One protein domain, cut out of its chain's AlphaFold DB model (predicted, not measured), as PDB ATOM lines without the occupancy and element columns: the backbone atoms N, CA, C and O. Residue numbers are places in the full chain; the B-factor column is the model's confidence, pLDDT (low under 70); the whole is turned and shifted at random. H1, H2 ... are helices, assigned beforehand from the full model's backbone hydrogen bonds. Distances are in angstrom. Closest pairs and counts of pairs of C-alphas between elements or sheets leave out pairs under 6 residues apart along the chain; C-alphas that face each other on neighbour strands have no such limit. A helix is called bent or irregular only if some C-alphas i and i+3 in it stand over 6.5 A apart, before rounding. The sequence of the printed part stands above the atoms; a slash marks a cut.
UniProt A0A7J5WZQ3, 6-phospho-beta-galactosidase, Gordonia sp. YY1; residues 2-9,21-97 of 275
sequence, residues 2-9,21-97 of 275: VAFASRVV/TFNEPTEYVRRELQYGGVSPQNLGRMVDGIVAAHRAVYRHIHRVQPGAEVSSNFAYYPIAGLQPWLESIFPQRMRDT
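Overview. This is residues 2 to 9 and 21 to 97 of the 275 residues of the protein "6-phospho-beta-galactosidase" of Gordonia sp. YY1 (UniProt A0A7J5WZQ3). One long helix, H3, makes the spine, with two short helices beside different parts of it: H2 folds against its first part as a helical hairpin, and H1 packs on its later part. From the far end of H3, residues 65 to 82, with no named element, run back along its length to the short H4, which lies crosswise to both H2 and H3. The printed part has 85 residues, with four named helices in the order H1, H2, H3, H4 and no named strand; the class is all helix. It is only just compact, close to loose, with a radius of gyration of the C-alphas of 13.9 A and spans of 37 by 28 by 16 A.

Along the chain. H1, residues 2 to 9, begins at C-alpha 2 (7.242, -8.359, 35.172) and is 10.4 A long from first to last C-alpha. H2, residues 25 to 34, is 14.3 A long. H3, residues 40 to 64, is 36.8 A long and ends at C-alpha 64 (18.921, -14.647, 40.554). It is irregular: C-alphas 41 and 44 are 7.3 A apart. H4, residues 83 to 89, is 10.2 A long and ends at C-alpha 89 (-2.237, -21.540, 23.570).

Arrangement. H1 touches H3 along residues 53 to 64 of H3 alone; the closest C-alphas are those of Val 2 and Ala 53, 6.1 A apart. They run the same way at a steep tilt of 35.4 degrees, only just steep. H2 and H3 form a hairpin, opposite ways at a shallow tilt of 30 degrees; H2 touches residues 40 to 50 of H3 alone, the closest C-alphas being those of Leu 33 and Pro 40, 7.1 A apart. H4 is close to but not clearly touching H2, closest at C-alphas Thr 26 and Leu 86, 7.3 A, and about perpendicular at 89 degrees. H4 is also close to but not clearly touching H3, closest at C-alphas Val 47 and Ile 89, 7.4 A, at 74 degrees. H1 is apart from H2 and H4. In H1 and H2 every O i to N i+4 pair is within hydrogen-bond range; in H3 19 of 21 are, in H4 2 of 3.

Size, cuts and confidence. The two C-alphas farthest apart, those of Val 64 and Ala 80, are 40.3 A apart. Residues 10 to 20 are not printed, and C-alphas 9 and 21 are 10.4 A apart across this cut. H2 to H3 is a tight link and H3 to H4 a long one. Mean pLDDT of the printed part is 92.8; residue 80 alone is under 70.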
ATOM      1  N   VAL A   2       5.834  -7.903  35.036       93.56
ATOM      2  CA  VAL A   2       7.242  -8.359  35.172       93.56
ATOM      3  C   VAL A   2       7.979  -7.670  36.327       93.56
ATOM      4  O   VAL A   2       8.546  -8.349  37.166       93.56
ATOM      5  N   ALA A   3       7.878  -6.342  36.456       96.38
ATOM      6  CA  ALA A   3       8.512  -5.613  37.560       96.38
ATOM      7  C   ALA A   3       8.022  -6.042  38.960       96.38
ATOM      8  O   ALA A   3       8.794  -6.029  39.914       96.38
ATOM      9  N   PHE A   4       6.746  -6.426  39.090       96.81
ATOM     10  CA  PHE A   4       6.210  -6.959  40.343       96.81
ATOM     11  C   PHE A   4       6.795  -8.345  40.628       96.81
ATOM     12  O   PHE A   4       7.343  -8.557  41.704       96.81
ATOM     13  N   ALA A   5       6.758  -9.246  39.641       97.12
ATOM     14  CA  ALA A   5       7.330 -10.583  39.767       97.12
ATOM     15  C   ALA A   5       8.831 -10.532  40.099       97.12
ATOM     16  O   ALA A   5       9.265 -11.208  41.022       97.12
ATOM     17  N   SER A   6       9.605  -9.658  39.448       97.44
ATOM     18  CA  SER A   6      11.024  -9.453  39.767       97.44
ATOM     19  C   SER A   6      11.245  -9.049  41.225       97.44
ATOM     20  O   SER A   6      12.104  -9.627  41.878       97.44
ATOM     21  N   ARG A   7      10.431  -8.135  41.777       98.19
ATOM     22  CA  ARG A   7      10.523  -7.755  43.201       98.19
ATOM     23  C   ARG A   7      10.213  -8.919  44.143       98.19
ATOM     24  O   ARG A   7      10.834  -9.015  45.197       98.19
ATOM     25  N   VAL A   8       9.253  -9.775  43.791       98.06
ATOM     26  CA  VAL A   8       8.935 -10.985  44.567       98.06
ATOM     27  C   VAL A   8      10.119 -11.952  44.533       98.06
ATOM     28  O   VAL A   8      10.549 -12.412  45.587       98.06
ATOM     29  N   VAL A   9      10.690 -12.196  43.351       98.12
ATOM     30  CA  VAL A   9      11.865 -13.063  43.177       98.12
ATOM     31  C   VAL A   9      13.052 -12.545  43.981       98.12
ATOM     32  O   VAL A   9      13.582 -13.272  44.816       98.12
ATOM     33  N   THR A  21       4.833 -19.009  37.661       97.69
ATOM     34  CA  THR A  21       4.695 -17.624  37.179       97.69
ATOM     35  C   THR A  21       3.243 -17.223  36.940       97.69
ATOM     36  O   THR A  21       2.877 -16.075  37.177       97.69
ATOM     37  N   PHE A  22       2.441 -18.159  36.430       97.12
ATOM     38  CA  PHE A  22       1.019 -17.991  36.156       97.12
ATOM     39  C   PHE A  22       0.308 -19.290  36.515       97.12
ATOM     40  O   PHE A  22       0.729 -20.354  36.064       97.12
ATOM     41  N   ASN A  23      -0.757 -19.157  37.299       96.69
ATOM     42  CA  ASN A  23      -1.706 -20.223  37.588       96.69
ATOM     43  C   ASN A  23      -2.801 -20.195  36.522       96.69
ATOM     44  O   ASN A  23      -3.396 -19.137  36.321       96.69
ATOM     45  N   GLU A  24      -3.033 -21.314  35.836       93.06
ATOM     46  CA  GLU A  24      -4.125 -21.491  34.867       93.06
ATOM     47  C   GLU A  24      -4.342 -20.288  33.911       93.06
ATOM     48  O   GLU A  24      -5.430 -19.702  33.861       93.06
ATOM     49  N   PRO A  25      -3.338 -19.879  33.106       94.81
ATOM     50  CA  PRO A  25      -3.446 -18.680  32.266       94.81
ATOM     51  C   PRO A  25      -4.613 -18.741  31.262       94.81
ATOM     52  O   PRO A  25      -5.166 -17.705  30.894       94.81
ATOM     53  N   THR A  26      -5.026 -19.945  30.854       91.25
ATOM     54  CA  THR A  26      -6.226 -20.183  30.037       91.25
ATOM     55  C   THR A  26      -7.502 -19.712  30.733       91.25
ATOM     56  O   THR A  26      -8.305 -19.012  30.116       91.25
ATOM     57  N   GLU A  27      -7.675 -20.032  32.018       87.62
ATOM     58  CA  GLU A  27      -8.852 -19.625  32.790       87.62
ATOM     59  C   GLU A  27      -8.868 -18.125  33.042       87.62
ATOM     60  O   GLU A  27      -9.924 -17.492  32.951       87.62
ATOM     61  N   TYR A  28      -7.693 -17.531  33.266       91.31
ATOM     62  CA  TYR A  28      -7.570 -16.083  33.368       91.31
ATOM     63  C   TYR A  28      -8.081 -15.391  32.094       91.31
ATOM     64  O   TYR A  28      -8.960 -14.533  32.156       91.31
ATOM     65  N   VAL A  29      -7.614 -15.830  30.921       92.38
ATOM     66  CA  VAL A  29      -8.075 -15.307  29.626       92.38
ATOM     67  C   VAL A  29      -9.575 -15.531  29.409       92.38
ATOM     68  O   VAL A  29     -10.281 -14.616  28.978       92.38
ATOM     69  N   ARG A  30     -10.084 -16.729  29.722       88.06
ATOM     70  CA  ARG A  30     -11.507 -17.065  29.578       88.06
ATOM     71  C   ARG A  30     -12.392 -16.138  30.415       88.06
ATOM     72  O   ARG A  30     -13.417 -15.667  29.922       88.06
ATOM     73  N   ARG A  31     -12.000 -15.850  31.660       88.62
ATOM     74  CA  ARG A  31     -12.747 -14.959  32.564       88.62
ATOM     75  C   ARG A  31     -12.688 -13.501  32.124       88.62
ATOM     76  O   ARG A  31     -13.720 -12.836  32.146       88.62
ATOM     77  N   GLU A  32     -11.535 -13.018  31.670       92.75
ATOM     78  CA  GLU A  32     -11.417 -11.656  31.127       92.75
ATOM     79  C   GLU A  32     -12.317 -11.462  29.895       92.75
ATOM     80  O   GLU A  32     -12.929 -10.407  29.740       92.75
ATOM     81  N   LEU A  33     -12.485 -12.486  29.048       89.31
ATOM     82  CA  LEU A  33     -13.473 -12.455  27.961       89.31
ATOM     83  C   LEU A  33     -14.915 -12.456  28.493       89.31
ATOM     84  O   LEU A  33     -15.735 -11.660  28.043       89.31
ATOM     85  N   GLN A  34     -15.226 -13.337  29.450       87.81
ATOM     86  CA  GLN A  34     -16.574 -13.497  30.008       87.81
ATOM     87  C   GLN A  34     -17.083 -12.226  30.707       87.81
ATOM     88  O   GLN A  34     -18.258 -11.888  30.579       87.81
ATOM     89  N   TYR A  35     -16.212 -11.527  31.438       90.81
ATOM     90  CA  TYR A  35     -16.562 -10.319  32.193       90.81
ATOM     91  C   TYR A  35     -16.228  -9.014  31.454       90.81
ATOM     92  O   TYR A  35     -16.428  -7.931  32.001       90.81
ATOM     93  N   GLY A  36     -15.752  -9.100  30.207       90.31
ATOM     94  CA  GLY A  36     -15.508  -7.942  29.345       90.31
ATOM     95  C   GLY A  36     -14.224  -7.158  29.639       90.31
ATOM     96  O   GLY A  36     -14.088  -6.031  29.167       90.31
ATOM     97  N   GLY A  37     -13.276  -7.728  30.386       90.69
ATOM     98  CA  GLY A  37     -11.959  -7.130  30.619       90.69
ATOM     99  C   GLY A  37     -11.004  -7.233  29.421       90.69
ATOM    100  O   GLY A  37     -10.079  -6.428  29.293       90.69
ATOM    101  N   VAL A  38     -11.278  -8.130  28.462       92.81
ATOM    102  CA  VAL A  38     -10.622  -8.144  27.145       92.81
ATOM    103  C   VAL A  38     -11.645  -8.313  26.021       92.81
ATOM    104  O   VAL A  38     -12.573  -9.112  26.110       92.81
ATOM    105  N   SER A  39     -11.477  -7.567  24.926       92.56
ATOM    106  CA  SER A  39     -12.286  -7.770  23.721       92.56
ATOM    107  C   SER A  39     -11.732  -8.925  22.872       92.56
ATOM    108  O   SER A  39     -10.512  -9.123  22.846       92.56
ATOM    109  N   PRO A  40     -12.566  -9.639  22.088       91.50
ATOM    110  CA  PRO A  40     -12.098 -10.733  21.228       91.50
ATOM    111  C   PRO A  40     -10.959 -10.335  20.276       91.50
ATOM    112  O   PRO A  40     -10.048 -11.116  20.024       91.50
ATOM    113  N   GLN A  41     -10.960  -9.087  19.800       93.31
ATOM    114  CA  GLN A  41      -9.928  -8.537  18.912       93.31
ATOM    115  C   GLN A  41      -8.559  -8.387  19.600       93.31
ATOM    116  O   GLN A  41      -7.525  -8.399  18.938       93.31
ATOM    117  N   ASN A  42      -8.542  -8.243  20.928       94.25
ATOM    118  CA  ASN A  42      -7.328  -8.081  21.728       94.25
ATOM    119  C   ASN A  42      -6.854  -9.391  22.377       94.25
ATOM    120  O   ASN A  42      -5.815  -9.395  23.039       94.25
ATOM    121  N   LEU A  43      -7.567 -10.501  22.157       92.44
ATOM    122  CA  LEU A  43      -7.265 -11.803  22.748       92.44
ATOM    123  C   LEU A  43      -5.838 -12.268  22.433       92.44
ATOM    124  O   LEU A  43      -5.085 -12.615  23.339       92.44
ATOM    125  N   GLY A  44      -5.436 -12.196  21.159       93.94
ATOM    126  CA  GLY A  44      -4.084 -12.573  20.737       93.94
ATOM    127  C   GLY A  44      -3.004 -11.761  21.456       93.94
ATOM    128  O   GLY A  44      -2.042 -12.329  21.965       93.94
ATOM    129  N   ARG A  45      -3.213 -10.445  21.613       95.62
ATOM    130  CA  ARG A  45      -2.276  -9.562  22.328       95.62
ATOM    131  C   ARG A  45      -2.155  -9.933  23.807       95.62
ATOM    132  O   ARG A  45      -1.057  -9.874  24.351       95.62
ATOM    133  N   MET A  46      -3.259 -10.304  24.458       95.50
ATOM    134  CA  MET A  46      -3.241 -10.744  25.856       95.50
ATOM    135  C   MET A  46      -2.456 -12.050  26.015       95.50
ATOM    136  O   MET A  46      -1.563 -12.118  26.859       95.50
ATOM    137  N   VAL A  47      -2.735 -13.049  25.173       96.12
ATOM    138  CA  VAL A  47      -2.015 -14.333  25.178       96.12
ATOM    139  C   VAL A  47      -0.520 -14.112  24.930       96.12
ATOM    140  O   VAL A  47       0.310 -14.589  25.704       96.12
ATOM    141  N   ASP A  48      -0.162 -13.341  23.901       97.19
ATOM    142  CA  ASP A  48       1.232 -13.019  23.576       97.19
ATOM    143  C   ASP A  48       1.932 -12.288  24.724       97.19
ATOM    144  O   ASP A  48       3.081 -12.592  25.051       97.19
ATOM    145  N   GLY A  49       1.227 -11.360  25.373       97.25
ATOM    146  CA  GLY A  49       1.714 -10.634  26.539       97.25
ATOM    147  C   GLY A  49       2.000 -11.552  27.727       97.25
ATOM    148  O   GLY A  49       3.067 -11.441  28.327       97.25
ATOM    149  N   ILE A  50       1.099 -12.486  28.040       97.50
ATOM    150  CA  ILE A  50       1.282 -13.479  29.113       97.50
ATOM    151  C   ILE A  50       2.487 -14.378  28.812       97.50
ATOM    152  O   ILE A  50       3.364 -14.533  29.662       97.50
ATOM    153  N   VAL A  51       2.589 -14.899  27.586       98.12
ATOM    154  CA  VAL A  51       3.724 -15.727  27.145       98.12
ATOM    155  C   VAL A  51       5.047 -14.959  27.240       98.12
ATOM    156  O   VAL A  51       6.027 -15.465  27.793       98.12
ATOM    157  N   ALA A  52       5.093 -13.725  26.734       98.31
ATOM    158  CA  ALA A  52       6.286 -12.884  26.801       98.31
ATOM    159  C   ALA A  52       6.681 -12.572  28.250       98.31
ATOM    160  O   ALA A  52       7.867 -12.571  28.594       98.31
ATOM    161  N   ALA A  53       5.693 -12.340  29.111       98.38
ATOM    162  CA  ALA A  53       5.925 -12.004  30.498       98.38
ATOM    163  C   ALA A  53       6.374 -13.223  31.323       98.38
ATOM    164  O   ALA A  53       7.302 -13.074  32.114       98.38
ATOM    165  N   HIS A  54       5.833 -14.423  31.080       98.44
ATOM    166  CA  HIS A  54       6.338 -15.679  31.659       98.44
ATOM    167  C   HIS A  54       7.820 -15.859  31.329       98.44
ATOM    168  O   HIS A  54       8.644 -15.980  32.231       98.44
ATOM    169  N   ARG A  55       8.186 -15.756  30.045       98.56
ATOM    170  CA  ARG A  55       9.581 -15.883  29.594       98.56
ATOM    171  C   ARG A  55      10.507 -14.842  30.222       98.56
ATOM    172  O   ARG A  55      11.652 -15.143  30.554       98.56
ATOM    173  N   ALA A  56      10.042 -13.601  30.367       98.62
ATOM    174  CA  ALA A  56      10.817 -12.547  31.014       98.62
ATOM    175  C   ALA A  56      11.049 -12.842  32.506       98.62
ATOM    176  O   ALA A  56      12.167 -12.665  32.990       98.62
ATOM    177  N   VAL A  57      10.021 -13.321  33.210       98.56
ATOM    178  CA  VAL A  57      10.110 -13.700  34.625       98.56
ATOM    179  C   VAL A  57      10.990 -14.937  34.811       98.56
ATOM    180  O   VAL A  57      11.872 -14.898  35.659       98.56
ATOM    181  N   TYR A  58      10.845 -15.968  33.972       98.62
ATOM    182  CA  TYR A  58      11.709 -17.154  33.941       98.62
ATOM    183  C   TYR A  58      13.194 -16.770  33.851       98.62
ATOM    184  O   TYR A  58      13.998 -17.142  34.704       98.62
ATOM    185  N   ARG A  59      13.560 -15.922  32.877       98.56
ATOM    186  CA  ARG A  59      14.946 -15.438  32.734       98.56
ATOM    187  C   ARG A  59      15.433 -14.670  33.960       98.56
ATOM    188  O   ARG A  59      16.599 -14.786  34.326       98.56
ATOM    189  N   HIS A  60      14.569 -13.866  34.582       98.56
ATOM    190  CA  HIS A  60      14.923 -13.147  35.808       98.56
ATOM    191  C   HIS A  60      15.159 -14.111  36.973       98.56
ATOM    192  O   HIS A  60      16.156 -13.948  37.671       98.56
ATOM    193  N   ILE A  61      14.302 -15.122  37.138       98.62
ATOM    194  CA  ILE A  61      14.455 -16.158  38.164       98.62
ATOM    195  C   ILE A  61      15.801 -16.864  38.006       98.62
ATOM    196  O   ILE A  61      16.595 -16.806  38.935       98.62
ATOM    197  N   HIS A  62      16.132 -17.412  36.831       98.50
ATOM    198  CA  HIS A  62      17.415 -18.113  36.652       98.50
ATOM    199  C   HIS A  62      18.645 -17.205  36.745       98.50
ATOM    200  O   HIS A  62      19.736 -17.674  37.062       98.50
ATOM    201  N   ARG A  63      18.503 -15.897  36.510       98.19
ATOM    202  CA  ARG A  63      19.590 -14.942  36.762       98.19
ATOM    203  C   ARG A  63      19.862 -14.770  38.260       98.19
ATOM    204  O   ARG A  63      21.009 -14.565  38.640       98.19
ATOM    205  N   VAL A  64      18.820 -14.802  39.092       98.06
ATOM    206  CA  VAL A  64      18.921 -14.647  40.554       98.06
ATOM    207  C   VAL A  64      19.234 -15.984  41.238       98.06
ATOM    208  O   VAL A  64      20.011 -16.022  42.186       98.06
ATOM    209  N   GLN A  65      18.661 -17.075  40.736       97.38
ATOM    210  CA  GLN A  65      18.720 -18.427  41.282       97.38
ATOM    211  C   GLN A  65      18.860 -19.436  40.121       97.38
ATOM    212  O   GLN A  65      17.860 -19.963  39.636       97.38
ATOM    213  N   PRO A  66      20.088 -19.722  39.641       96.88
ATOM    214  CA  PRO A  66      20.306 -20.559  38.454       96.88
ATOM    215  C   PRO A  66      19.694 -21.962  38.523       96.88
ATOM    216  O   PRO A  66      19.257 -22.475  37.498       96.88
ATOM    217  N   GLY A  67      19.642 -22.559  39.719       96.19
ATOM    218  CA  GLY A  67      19.075 -23.890  39.961       96.19
ATOM    219  C   GLY A  67      17.580 -23.915  40.295       96.19
ATOM    220  O   GLY A  67      17.099 -24.958  40.723       96.19
ATOM    221  N   ALA A  68      16.866 -22.794  40.161       97.62
ATOM    222  CA  ALA A  68      15.431 -22.734  40.427       97.62
ATOM    223  C   ALA A  68      14.639 -23.696  39.528       97.62
ATOM    224  O   ALA A  68      14.967 -23.861  38.358       97.62
ATOM    225  N   GLU A  69      13.557 -24.270  40.055       97.75
ATOM    226  CA  GLU A  69      12.532 -24.939  39.248       97.75
ATOM    227  C   GLU A  69      11.389 -23.952  38.961       97.75
ATOM    228  O   GLU A  69      10.722 -23.480  39.888       97.75
ATOM    229  N   VAL A  70      11.132 -23.663  37.683       98.38
ATOM    230  CA  VAL A  70      10.108 -22.712  37.233       98.38
ATOM    231  C   VAL A  70       9.091 -23.375  36.306       98.38
ATOM    232  O   VAL A  70       9.437 -24.134  35.400       98.38
ATOM    233  N   SER A  71       7.811 -23.050  36.491       98.25
ATOM    234  CA  SER A  71       6.735 -23.464  35.592       98.25
ATOM    235  C   SER A  71       5.609 -22.427  35.489       98.25
ATOM    236  O   SER A  71       5.612 -21.374  36.130       98.25
ATOM    237  N   SER A  72       4.640 -22.746  34.641       97.75
ATOM    238  CA  SER A  72       3.327 -22.122  34.519       97.75
ATOM    239  C   SER A  72       2.335 -23.270  34.378       97.75
ATOM    240  O   SER A  72       2.292 -23.910  33.326       97.75
ATOM    241  N   ASN A  73       1.597 -23.579  35.441       96.75
ATOM    242  CA  ASN A  73       0.648 -24.688  35.436       96.75
ATOM    243  C   ASN A  73      -0.584 -24.380  34.590       96.75
ATOM    244  O   ASN A  73      -0.896 -23.222  34.293       96.75
ATOM    245  N   PHE A  74      -1.264 -25.443  34.176       93.94
ATOM    246  CA  PHE A  74      -2.498 -25.364  33.415       93.94
ATOM    247  C   PHE A  74      -3.515 -26.382  33.925       93.94
ATOM    248  O   PHE A  74      -3.162 -27.516  34.258       93.94
ATOM    249  N   ALA A  75      -4.783 -25.981  33.890       89.06
ATOM    250  CA  ALA A  75      -5.904 -26.880  34.074       89.06
ATOM    251  C   ALA A  75      -6.028 -27.829  32.884       89.06
ATOM    252  O   ALA A  75      -6.082 -27.400  31.725       89.06
ATOM    253  N   TYR A  76      -6.082 -29.124  33.175       87.44
ATOM    254  CA  TYR A  76      -6.400 -30.144  32.193       87.44
ATOM    255  C   TYR A  76      -7.910 -30.368  32.159       87.44
ATOM    256  O   TYR A  76      -8.513 -30.806  33.142       87.44
ATOM    257  N   TYR A  77      -8.528 -30.098  31.009       78.38
ATOM    258  CA  TYR A  77      -9.942 -30.367  30.791       78.38
ATOM    259  C   TYR A  77     -10.096 -31.635  29.952       78.38
ATOM    260  O   TYR A  77      -9.639 -31.661  28.812       78.38
ATOM    261  N   PRO A  78     -10.766 -32.679  30.464       70.19
ATOM    262  CA  PRO A  78     -10.944 -33.941  29.755       70.19
ATOM    263  C   PRO A  78     -11.967 -33.854  28.609       70.19
ATOM    264  O   PRO A  78     -13.029 -34.474  28.643       70.19
ATOM    265  N   ILE A  79     -11.674 -33.025  27.606       70.94
ATOM    266  CA  ILE A  79     -12.541 -32.727  26.466       70.94
ATOM    267  C   ILE A  79     -11.779 -33.068  25.183       70.94
ATOM    268  O   ILE A  79     -10.886 -32.329  24.749       70.94
ATOM    269  N   ALA A  80     -12.151 -34.195  24.569       67.56
ATOM    270  CA  ALA A  80     -11.537 -34.694  23.343       67.56
ATOM    271  C   ALA A  80     -11.534 -33.628  22.230       67.56
ATOM    272  O   ALA A  80     -12.541 -32.972  21.965       67.56
ATOM    273  N   GLY A  81     -10.376 -33.436  21.591       70.56
ATOM    274  CA  GLY A  81     -10.162 -32.442  20.534       70.56
ATOM    275  C   GLY A  81      -9.981 -30.996  21.018       70.56
ATOM    276  O   GLY A  81      -9.265 -30.238  20.367       70.56
ATOM    277  N   LEU A  82     -10.550 -30.613  22.168       76.88
ATOM    278  CA  LEU A  82     -10.390 -29.265  22.726       76.88
ATOM    279  C   LEU A  82      -9.107 -29.130  23.550       76.88
ATOM    280  O   LEU A  82      -8.421 -28.114  23.452       76.88
ATOM    281  N   GLN A  83      -8.756 -30.148  24.333       82.12
ATOM    282  CA  GLN A  83      -7.601 -30.080  25.227       82.12
ATOM    283  C   GLN A  83      -6.264 -29.830  24.498       82.12
ATOM    284  O   GLN A  83      -5.559 -28.898  24.889       82.12
ATOM    285  N   PRO A  84      -5.930 -30.522  23.384       82.56
ATOM    286  CA  PRO A  84      -4.720 -30.203  22.620       82.56
ATOM    287  C   PRO A  84      -4.705 -28.764  22.085       82.56
ATOM    288  O   PRO A  84      -3.651 -28.131  22.001       82.56
ATOM    289  N   TRP A  85      -5.877 -28.216  21.744       83.12
ATOM    290  CA  TRP A  85      -5.991 -26.822  21.328       83.12
ATOM    291  C   TRP A  85      -5.715 -25.865  22.493       83.12
ATOM    292  O   TRP A  85      -4.921 -24.941  22.322       83.12
ATOM    293  N   LEU A  86      -6.275 -26.103  23.684       84.50
ATOM    294  CA  LEU A  86      -5.986 -25.298  24.880       84.50
ATOM    295  C   LEU A  86      -4.493 -25.332  25.239       84.50
ATOM    296  O   LEU A  86      -3.889 -24.294  25.519       84.50
ATOM    297  N   GLU A  87      -3.864 -26.504  25.146       86.44
ATOM    298  CA  GLU A  87      -2.426 -26.673  25.380       86.44
ATOM    299  C   GLU A  87      -1.568 -25.909  24.358       86.44
ATOM    300  O   GLU A  87      -0.495 -25.392  24.693       86.44
ATOM    301  N   SER A  88      -2.050 -25.772  23.119       88.56
ATOM    302  CA  SER A  88      -1.362 -25.002  22.078       88.56
ATOM    303  C   SER A  88      -1.284 -23.498  22.379       88.56
ATOM    304  O   SER A  88      -0.400 -22.815  21.858       88.56
ATOM    305  N   ILE A  89      -2.163 -22.973  23.244       90.38
ATOM    306  CA  ILE A  89      -2.237 -21.540  23.570       90.38
ATOM    307  C   ILE A  89      -1.137 -21.132  24.554       90.38
ATOM    308  O   ILE A  89      -0.525 -20.080  24.373       90.38
ATOM    309  N   PHE A  90      -0.872 -21.944  25.582       94.25
ATOM    310  CA  PHE A  90       0.071 -21.592  26.650       94.25
ATOM    311  C   PHE A  90       1.197 -22.608  26.840       94.25
ATOM    312  O   PHE A  90       2.329 -22.269  26.477       94.25
ATOM    313  N   PRO A  91       0.964 -23.826  27.366       93.44
ATOM    314  CA  PRO A  91       2.064 -24.692  27.782       93.44
ATOM    315  C   PRO A  91       2.987 -25.079  26.616       93.44
ATOM    316  O   PRO A  91       4.205 -25.106  26.790       93.44
ATOM    317  N   GLN A  92       2.466 -25.252  25.393       94.69
ATOM    318  CA  GLN A  92       3.318 -25.482  24.215       94.69
ATOM    319  C   GLN A  92       4.121 -24.240  23.807       94.69
ATOM    320  O   GLN A  92       5.297 -24.341  23.461       94.69
ATOM    321  N   ARG A  93       3.525 -23.045  23.903       97.06
ATOM    322  CA  ARG A  93       4.213 -21.777  23.617       97.06
ATOM    323  C   ARG A  93       5.224 -21.382  24.683       97.06
ATOM    324  O   ARG A  93       6.002 -20.477  24.407       97.06
ATOM    325  N   MET A  94       5.213 -22.007  25.858       96.94
ATOM    326  CA  MET A  94       6.143 -21.760  26.969       96.94
ATOM    327  C   MET A  94       7.134 -22.912  27.184       96.94
ATOM    328  O   MET A  94       7.982 -22.826  28.057       96.94
ATOM    329  N   ARG A  95       7.051 -23.985  26.391       96.06
ATOM    330  CA  ARG A  95       7.762 -25.260  26.582       96.06
ATOM    331  C   ARG A  95       9.268 -25.142  26.847       96.06
ATOM    332  O   ARG A  95       9.825 -25.953  27.592       96.06
ATOM    333  N   ASP A  96       9.930 -24.180  26.215       96.50
ATOM    334  CA  ASP A  96      11.364 -23.906  26.341       96.50
ATOM    335  C   ASP A  96      11.744 -23.188  27.647       96.50
ATOM    336  O   ASP A  96      12.916 -23.154  28.002       96.50
ATOM    337  N   THR A  97      10.761 -22.671  28.384       97.81
ATOM    338  CA  THR A  97      10.913 -21.957  29.660       97.81
ATOM    339  C   THR A  97      10.102 -22.599  30.792       97.81
ATOM    340  O   THR A  97       9.616 -21.920  31.691       97.81
TER     341      THR A  97